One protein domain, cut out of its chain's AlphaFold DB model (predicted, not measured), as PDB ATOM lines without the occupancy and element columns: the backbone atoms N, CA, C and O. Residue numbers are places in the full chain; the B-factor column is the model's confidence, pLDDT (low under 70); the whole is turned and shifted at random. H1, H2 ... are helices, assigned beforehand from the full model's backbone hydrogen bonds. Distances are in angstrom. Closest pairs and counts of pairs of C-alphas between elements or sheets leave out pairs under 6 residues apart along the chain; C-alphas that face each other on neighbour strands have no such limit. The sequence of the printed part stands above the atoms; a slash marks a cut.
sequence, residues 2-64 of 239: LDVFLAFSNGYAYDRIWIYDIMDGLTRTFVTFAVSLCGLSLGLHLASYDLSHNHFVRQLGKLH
ATOM      1  N   LEU A   2      32.232 -22.476 -14.964       94.25
ATOM      2  CA  LEU A   2      31.533 -22.110 -13.728       94.25
ATOM      3  C   LEU A   2      31.457 -20.593 -13.495       94.25
ATOM      4  O   LEU A   2      30.364 -20.057 -13.428       94.25
ATOM      5  N   ASP A   3      32.594 -19.896 -13.473       93.12
ATOM      6  CA  ASP A   3      32.623 -18.443 -13.232       93.12
ATOM      7  C   ASP A   3      31.831 -17.628 -14.258       93.12
ATOM      8  O   ASP A   3      31.216 -16.623 -13.925       93.12
ATOM      9  N   VAL A   4      31.849 -18.063 -15.521       95.25
ATOM     10  CA  VAL A   4      31.083 -17.430 -16.602       95.25
ATOM     11  C   VAL A   4      29.587 -17.652 -16.381       95.25
ATOM     12  O   VAL A   4      28.807 -16.716 -16.510       95.25
ATOM     13  N   PHE A   5      29.198 -18.872 -16.005       94.75
ATOM     14  CA  PHE A   5      27.810 -19.200 -15.699       94.75
ATOM     15  C   PHE A   5      27.301 -18.408 -14.489       94.75
ATOM     16  O   PHE A   5      26.249 -17.786 -14.579       94.75
ATOM     17  N   LEU A   6      28.070 -18.369 -13.395       91.88
ATOM     18  CA  LEU A   6      27.726 -17.610 -12.189       91.88
ATOM     19  C   LEU A   6      27.626 -16.105 -12.461       91.88
ATOM     20  O   LEU A   6      26.772 -15.443 -11.878       91.88
ATOM     21  N   ALA A   7      28.463 -15.567 -13.354       91.88
ATOM     22  CA  ALA A   7      28.353 -14.179 -13.788       91.88
ATOM     23  C   ALA A   7      27.033 -13.924 -14.533       91.88
ATOM     24  O   ALA A   7      26.338 -12.971 -14.202       91.88
ATOM     25  N   PHE A   8      26.647 -14.798 -15.472       91.94
ATOM     26  CA  PHE A   8      25.379 -14.669 -16.200       91.94
ATOM     27  C   PHE A   8      24.144 -14.880 -15.328       91.94
ATOM     28  O   PHE A   8      23.121 -14.242 -15.557       91.94
ATOM     29  N   SER A   9      24.213 -15.782 -14.351       89.62
ATOM     30  CA  SER A   9      23.088 -16.084 -13.468       89.62
ATOM     31  C   SER A   9      22.975 -15.126 -12.278       89.62
ATOM     32  O   SER A   9      22.119 -15.352 -11.428       89.62
ATOM     33  N   ASN A  10      23.873 -14.137 -12.164       86.00
ATOM     34  CA  ASN A  10      24.085 -13.331 -10.960       86.00
ATOM     35  C   ASN A  10      24.148 -14.189  -9.677       86.00
ATOM     36  O   ASN A  10      23.496 -13.904  -8.676       86.00
ATOM     37  N   GLY A  11      24.927 -15.275  -9.707       78.31
ATOM     38  CA  GLY A  11      24.992 -16.266  -8.621       78.31
ATOM     39  C   GLY A  11      25.636 -15.782  -7.314       78.31
ATOM     40  O   GLY A  11      25.827 -16.591  -6.412       78.31
ATOM     41  N   TYR A  12      26.022 -14.506  -7.239       76.75
ATOM     42  CA  TYR A  12      26.534 -13.836  -6.037       76.75
ATOM     43  C   TYR A  12      25.609 -12.699  -5.565       76.75
ATOM     44  O   TYR A  12      25.997 -11.940  -4.679       76.75
ATOM     45  N   ALA A  13      24.428 -12.556  -6.180       80.62
ATOM     46  CA  ALA A  13      23.414 -11.559  -5.847       80.62
ATOM     47  C   ALA A  13      23.949 -10.112  -5.769       80.62
ATOM     48  O   ALA A  13      23.633  -9.362  -4.845       80.62
ATOM     49  N   TYR A  14      24.767  -9.704  -6.743       82.88
ATOM     50  CA  TYR A  14      25.232  -8.319  -6.832       82.88
ATOM     51  C   TYR A  14      24.080  -7.375  -7.203       82.88
ATOM     52  O   TYR A  14      23.253  -7.712  -8.055       82.88
ATOM     53  N   ASP A  15      24.069  -6.173  -6.617       87.81
ATOM     54  CA  ASP A  15      23.126  -5.101  -6.963       87.81
ATOM     55  C   ASP A  15      23.545  -4.424  -8.278       87.81
ATOM     56  O   ASP A  15      24.292  -3.444  -8.305       87.81
ATOM     57  N   ARG A  16      23.155  -5.036  -9.399       87.06
ATOM     58  CA  ARG A  16      23.465  -4.569 -10.755       87.06
ATOM     59  C   ARG A  16      22.370  -4.979 -11.741       87.06
ATOM     60  O   ARG A  16      21.708  -5.995 -11.566       87.06
ATOM     61  N   ILE A  17      22.182  -4.183 -12.797       90.44
ATOM     62  CA  ILE A  17      21.249  -4.514 -13.889       90.44
ATOM     63  C   ILE A  17      21.794  -5.647 -14.773       90.44
ATOM     64  O   ILE A  17      23.006  -5.789 -14.933       90.44
ATOM     65  N   TRP A  18      20.890  -6.378 -15.433       87.75
ATOM     66  CA  TRP A  18      21.183  -7.576 -16.242       87.75
ATOM     67  C   TRP A  18      22.281  -7.401 -17.310       87.75
ATOM     68  O   TRP A  18      22.978  -8.352 -17.657       87.75
ATOM     69  N   ILE A  19      22.467  -6.185 -17.840       91.50
ATOM     70  CA  ILE A  19      23.514  -5.896 -18.833       91.50
ATOM     71  C   ILE A  19      24.905  -6.100 -18.221       91.50
ATOM     72  O   ILE A  19      25.793  -6.633 -18.887       91.50
ATOM     73  N   TYR A  20      25.098  -5.731 -16.953       91.69
ATOM     74  CA  TYR A  20      26.379  -5.907 -16.270       91.69
ATOM     75  C   TYR A  20      26.703  -7.382 -16.018       91.69
ATOM     76  O   TYR A  20      27.871  -7.754 -16.111       91.69
ATOM     77  N   ASP A  21      25.701  -8.233 -15.782       91.50
ATOM     78  CA  ASP A  21      25.888  -9.688 -15.667       91.50
ATOM     79  C   ASP A  21      26.381 -10.301 -16.983       91.50
ATOM     80  O   ASP A  21      27.333 -11.089 -17.011       91.50
ATOM     81  N   ILE A  22      25.786  -9.879 -18.105       91.88
ATOM     82  CA  ILE A  22      26.235 -10.290 -19.439       91.88
ATOM     83  C   ILE A  22      27.657  -9.801 -19.703       91.88
ATOM     84  O   ILE A  22      28.499 -10.573 -20.167       91.88
ATOM     85  N   MET A  23      27.944  -8.535 -19.399       94.25
ATOM     86  CA  MET A  23      29.281  -7.976 -19.577       94.25
ATOM     87  C   MET A  23      30.324  -8.717 -18.736       94.25
ATOM     88  O   MET A  23      31.401  -9.005 -19.255       94.25
ATOM     89  N   ASP A  24      30.023  -9.079 -17.487       93.62
ATOM     90  CA  ASP A  24      30.917  -9.843 -16.606       93.62
ATOM     91  C   ASP A  24      31.212 -11.239 -17.190       93.62
ATOM     92  O   ASP A  24      32.373 -11.603 -17.404       93.62
ATOM     93  N   GLY A  25      30.176 -11.994 -17.577       93.81
ATOM     94  CA  GLY A  25      30.353 -13.333 -18.152       93.81
ATOM     95  C   GLY A  25      31.093 -13.332 -19.497       93.81
ATOM     96  O   GLY A  25      31.974 -14.175 -19.738       93.81
ATOM     97  N   LEU A  26      30.810 -12.350 -20.361       94.56
ATOM     98  CA  LEU A  26      31.557 -12.147 -21.604       94.56
ATOM     99  C   LEU A  26      33.009 -11.769 -21.317       94.56
ATOM    100  O   LEU A  26      33.909 -12.370 -21.898       94.56
ATOM    101  N   THR A  27      33.254 -10.841 -20.392       95.88
ATOM    102  CA  THR A  27      34.610 -10.404 -20.023       95.88
ATOM    103  C   THR A  27      35.447 -11.580 -19.535       95.88
ATOM    104  O   THR A  27      36.548 -11.797 -20.039       95.88
ATOM    105  N   ARG A  28      34.912 -12.415 -18.638       95.50
ATOM    106  CA  ARG A  28      35.595 -13.628 -18.158       95.50
ATOM    107  C   ARG A  28      35.919 -14.601 -19.290       95.50
ATOM    108  O   ARG A  28      37.014 -15.167 -19.325       95.50
ATOM    109  N   THR A  29      35.001 -14.769 -20.243       94.69
ATOM    110  CA  THR A  29      35.226 -15.599 -21.437       94.69
ATOM    111  C   THR A  29      36.345 -15.022 -22.311       94.69
ATOM    112  O   THR A  29      37.300 -15.732 -22.638       94.69
ATOM    113  N   PHE A  30      36.270 -13.730 -22.646       94.94
ATOM    114  CA  PHE A  30      37.257 -13.049 -23.485       94.94
ATOM    115  C   PHE A  30      38.647 -13.053 -22.857       94.94
ATOM    116  O   PHE A  30      39.603 -13.416 -23.536       94.94
ATOM    117  N   VAL A  31      38.768 -12.719 -21.571       95.88
ATOM    118  CA  VAL A  31      40.050 -12.721 -20.853       95.88
ATOM    119  C   VAL A  31      40.660 -14.120 -20.846       95.88
ATOM    120  O   VAL A  31      41.840 -14.269 -21.151       95.88
ATOM    121  N   THR A  32      39.863 -15.159 -20.587       94.69
ATOM    122  CA  THR A  32      40.354 -16.546 -20.575       94.69
ATOM    123  C   THR A  32      40.929 -16.956 -21.935       94.69
ATOM    124  O   THR A  32      42.029 -17.512 -22.011       94.69
ATOM    125  N   PHE A  33      40.225 -16.653 -23.031       93.19
ATOM    126  CA  PHE A  33      40.726 -16.942 -24.374       93.19
ATOM    127  C   PHE A  33      41.917 -16.064 -24.758       93.19
ATOM    128  O   PHE A  33      42.879 -16.580 -25.325       93.19
ATOM    129  N   ALA A  34      41.893 -14.777 -24.413       94.19
ATOM    130  CA  ALA A  34      42.983 -13.850 -24.686       94.19
ATOM    131  C   ALA A  34      44.273 -14.300 -23.993       94.19
ATOM    132  O   ALA A  34      45.287 -14.464 -24.661       94.19
ATOM    133  N   VAL A  35      44.231 -14.600 -22.691       95.69
ATOM    134  CA  VAL A  35      45.397 -15.086 -21.937       95.69
ATOM    135  C   VAL A  35      45.936 -16.383 -22.543       95.69
ATOM    136  O   VAL A  35      47.142 -16.508 -22.757       95.69
ATOM    137  N   SER A  36      45.058 -17.326 -22.902       94.94
ATOM    138  CA  SER A  36      45.484 -18.581 -23.529       94.94
ATOM    139  C   SER A  36      46.126 -18.374 -24.908       94.94
ATOM    140  O   SER A  36      47.114 -19.036 -25.229       94.94
ATOM    141  N   LEU A  37      45.580 -17.485 -25.741       93.44
ATOM    142  CA  LEU A  37      46.110 -17.191 -27.076       93.44
ATOM    143  C   LEU A  37      47.400 -16.366 -27.015       93.44
ATOM    144  O   LEU A  37      48.323 -16.637 -27.782       93.44
ATOM    145  N   CYS A  38      47.499 -15.417 -26.084       95.00
ATOM    146  CA  CYS A  38      48.720 -14.666 -25.808       95.00
ATOM    147  C   CYS A  38      49.835 -15.597 -25.330       95.00
ATOM    148  O   CYS A  38      50.935 -15.538 -25.872       95.00
ATOM    149  N   GLY A  39      49.547 -16.511 -24.397       95.12
ATOM    150  CA  GLY A  39      50.506 -17.525 -23.950       95.12
ATOM    151  C   GLY A  39      50.984 -18.420 -25.097       95.12
ATOM    152  O   GLY A  39      52.182 -18.658 -25.242       95.12
ATOM    153  N   LEU A  40      50.068 -18.843 -25.976       93.44
ATOM    154  CA  LEU A  40      50.420 -19.581 -27.191       93.44
ATOM    155  C   LEU A  40      51.298 -18.748 -28.140       93.44
ATOM    156  O   LEU A  40      52.282 -19.258 -28.670       93.44
ATOM    157  N   SER A  41      50.961 -17.476 -28.362       92.56
ATOM    158  CA  SER A  41      51.738 -16.595 -29.236       92.56
ATOM    159  C   SER A  41      53.138 -16.346 -28.684       92.56
ATOM    160  O   SER A  41      54.111 -16.458 -29.425       92.56
ATOM    161  N   LEU A  42      53.255 -16.086 -27.379       93.44
ATOM    162  CA  LEU A  42      54.533 -15.937 -26.692       93.44
ATOM    163  C   LEU A  42      55.377 -17.207 -26.823       93.44
ATOM    164  O   LEU A  42      56.537 -17.124 -27.214       93.44
ATOM    165  N   GLY A  43      54.788 -18.381 -26.573       90.81
ATOM    166  CA  GLY A  43      55.476 -19.663 -26.731       90.81
ATOM    167  C   GLY A  43      55.991 -19.891 -28.156       90.81
ATOM    168  O   GLY A  43      57.109 -20.363 -28.335       90.81
ATOM    169  N   LEU A  44      55.220 -19.497 -29.174       88.69
ATOM    170  CA  LEU A  44      55.651 -19.568 -30.574       88.69
ATOM    171  C   LEU A  44      56.781 -18.582 -30.890       88.69
ATOM    172  O   LEU A  44      57.721 -18.958 -31.588       88.69
ATOM    173  N   HIS A  45      56.725 -17.354 -30.368       88.62
ATOM    174  CA  HIS A  45      57.800 -16.376 -30.541       88.62
ATOM    175  C   HIS A  45      59.095 -16.842 -29.883       88.62
ATOM    176  O   HIS A  45      60.124 -16.856 -30.554       88.62
ATOM    177  N   LEU A  46      59.032 -17.299 -28.629       85.88
ATOM    178  CA  LEU A  46      60.181 -17.857 -27.916       85.88
ATOM    179  C   LEU A  46      60.768 -19.052 -28.669       85.88
ATOM    180  O   LEU A  46      61.966 -19.077 -28.925       85.88
ATOM    181  N   ALA A  47      59.920 -19.985 -29.116       83.31
ATOM    182  CA  ALA A  47      60.369 -21.121 -29.913       83.31
ATOM    183  C   ALA A  47      61.055 -20.671 -31.214       83.31
ATOM    184  O   ALA A  47      62.114 -21.187 -31.552       83.31
ATOM    185  N   SER A  48      60.489 -19.699 -31.938       81.19
ATOM    186  CA  SER A  48      61.053 -19.217 -33.207       81.19
ATOM    187  C   SER A  48      62.354 -18.426 -33.042       81.19
ATOM    188  O   SER A  48      63.282 -18.613 -33.827       81.19
ATOM    189  N   TYR A  49      62.447 -17.583 -32.010       76.12
ATOM    190  CA  TYR A  49      63.635 -16.788 -31.712       76.12
ATOM    191  C   TYR A  49      64.795 -17.698 -31.307       76.12
ATOM    192  O   TYR A  49      65.871 -17.635 -31.900       76.12
ATOM    193  N   ASP A  50      64.547 -18.623 -30.384       65.69
ATOM    194  CA  ASP A  50      65.579 -19.504 -29.842       65.69
ATOM    195  C   ASP A  50      66.047 -20.550 -30.877       65.69
ATOM    196  O   ASP A  50      67.244 -20.784 -31.040       65.69
ATOM    197  N   LEU A  51      65.132 -21.095 -31.696       63.22
ATOM    198  CA  LEU A  51      65.488 -21.979 -32.820       63.22
ATOM    199  C   LEU A  51      66.299 -21.277 -33.921       63.22
ATOM    200  O   LEU A  51      67.008 -21.959 -34.667       63.22
ATOM    201  N   SER A  52      66.179 -19.952 -34.053       63.28
ATOM    202  CA  SER A  52      66.897 -19.174 -35.071       63.28
ATOM    203  C   SER A  52      68.335 -18.828 -34.670       63.28
ATOM    204  O   SER A  52      69.187 -18.742 -35.550       63.28
ATOM    205  N   HIS A  53      68.619 -18.680 -33.370       66.81
ATOM    206  CA  HIS A  53      69.931 -18.240 -32.877       66.81
ATOM    207  C   HIS A  53      70.736 -19.348 -32.174       66.81
ATOM    208  O   HIS A  53      71.963 -19.328 -32.240       66.81
ATOM    209  N   ASN A  54      70.094 -20.350 -31.555       69.31
ATOM    210  CA  ASN A  54      70.787 -21.379 -30.772       69.31
ATOM    211  C   ASN A  54      70.775 -22.764 -31.442       69.31
ATOM    212  O   ASN A  54      69.783 -23.500 -31.430       69.31
ATOM    213  N   HIS A  55      71.943 -23.187 -31.944       66.81
ATOM    214  CA  HIS A  55      72.163 -24.537 -32.488       66.81
ATOM    215  C   HIS A  55      71.810 -25.661 -31.492       66.81
ATOM    216  O   HIS A  55      71.305 -26.708 -31.907       66.81
ATOM    217  N   PHE A  56      72.018 -25.429 -30.193       68.19
ATOM    218  CA  PHE A  56      71.683 -26.360 -29.110       68.19
ATOM    219  C   PHE A  56      70.173 -26.632 -29.009       68.19
ATOM    220  O   PHE A  56      69.740 -27.782 -28.952       68.19
ATOM    221  N   VAL A  57      69.350 -25.585 -29.081       65.75
ATOM    222  CA  VAL A  57      67.884 -25.688 -28.973       65.75
ATOM    223  C   VAL A  57      67.296 -26.379 -30.202       65.75
ATOM    224  O   VAL A  57      66.411 -27.229 -30.095       65.75
ATOM    225  N   ARG A  58      67.869 -26.120 -31.382       63.56
ATOM    226  CA  ARG A  58      67.527 -26.840 -32.617       63.56
ATOM    227  C   ARG A  58      67.900 -28.328 -32.564       63.56
ATOM    228  O   ARG A  58      67.210 -29.137 -33.183       63.56
ATOM    229  N   GLN A  59      68.953 -28.707 -31.836       64.38
ATOM    230  CA  GLN A  59      69.284 -30.114 -31.569       64.38
ATOM    231  C   GLN A  59      68.334 -30.752 -30.544       64.38
ATOM    232  O   GLN A  59      67.892 -31.877 -30.765       64.38
ATOM    233  N   LEU A  60      67.937 -30.025 -29.494       65.12
ATOM    234  CA  LEU A  60      66.915 -30.453 -28.527       65.12
ATOM    235  C   LEU A  60      65.538 -30.679 -29.168       65.12
ATOM    236  O   LEU A  60      64.868 -31.657 -28.856       65.12
ATOM    237  N   GLY A  61      65.127 -29.839 -30.120       61.25
ATOM    238  CA  GLY A  61      63.885 -30.053 -30.877       61.25
ATOM    239  C   GLY A  61      63.913 -31.303 -31.769       61.25
ATOM    240  O   GLY A  61      62.866 -31.854 -32.102       61.25
ATOM    241  N   LYS A  62      65.111 -31.775 -32.137       62.59
ATOM    242  CA  LYS A  62      65.330 -33.036 -32.863       62.59
ATOM    243  C   LYS A  62      65.592 -34.221 -31.935       62.59
ATOM    244  O   LYS A  62      65.793 -35.326 -32.441       62.59
ATOM    245  N   LEU A  63      65.624 -34.015 -30.613       65.06
ATOM    246  CA  LEU A  63      65.890 -35.083 -29.660       65.06
ATOM    247  C   LEU A  63      64.761 -36.108 -29.775       65.06
ATOM    248  O   LEU A  63      63.632 -35.894 -29.333       65.06
ATOM    249  N   HIS A  64      65.063 -37.230 -30.421       70.12
ATOM    250  CA  HIS A  64      64.136 -38.340 -30.490       70.12
ATOM    251  C   HIS A  64      63.971 -38.861 -29.064       70.12
ATOM    252  O   HIS A  64      64.942 -39.334 -28.470       70.12
TER     253      HIS A  64
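Overview. This is residues 2 to 64 of the 239 residues of an uncharacterized protein of Calocera cornea HHB12733 (UniProt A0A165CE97). One long helix, H2, makes most of the length of a rod; short H1 folds back over its first part, and short H3 makes a corner at its other end. The printed part has 63 residues with three named helices, H1, H2, H3 in chain order, and is all helix. It is extended, radius of gyration of the C-alphas 20.3 A, spanning 58 by 20 by 11 A.

Along the chain. Find C-alpha 2 at (31.533, -22.110, -13.728), where H1, residues 2 to 8, begins. H2, residues 18 to 53, runs 52.6 A. H3, residues 55 to 61, ends at C-alpha 61, (63.885, -30.053, -30.877).

Arrangement. Look at Val 4 and Gly 25, the closest C-alphas of hairpin H1 and H2, 4.4 A apart; H2 touches H1 with residues 21 to 29 alone, opposite ways at a steep tilt of 43 degrees. H2 and H3 only just touch, only at the corner, with 3 pairs of C-alphas within 8 A; the closest are Leu 51 and Arg 58, 5.3 A. In H1, H2 and H3 every O i to N i+4 pair is within hydrogen-bond range.

Size, cuts and confidence. The farthest C-alphas, Asp 15 and His 55, are 58.6 A apart. The printed part has no cut and no long link; pLDDT is under 70 at residues 50 to 63.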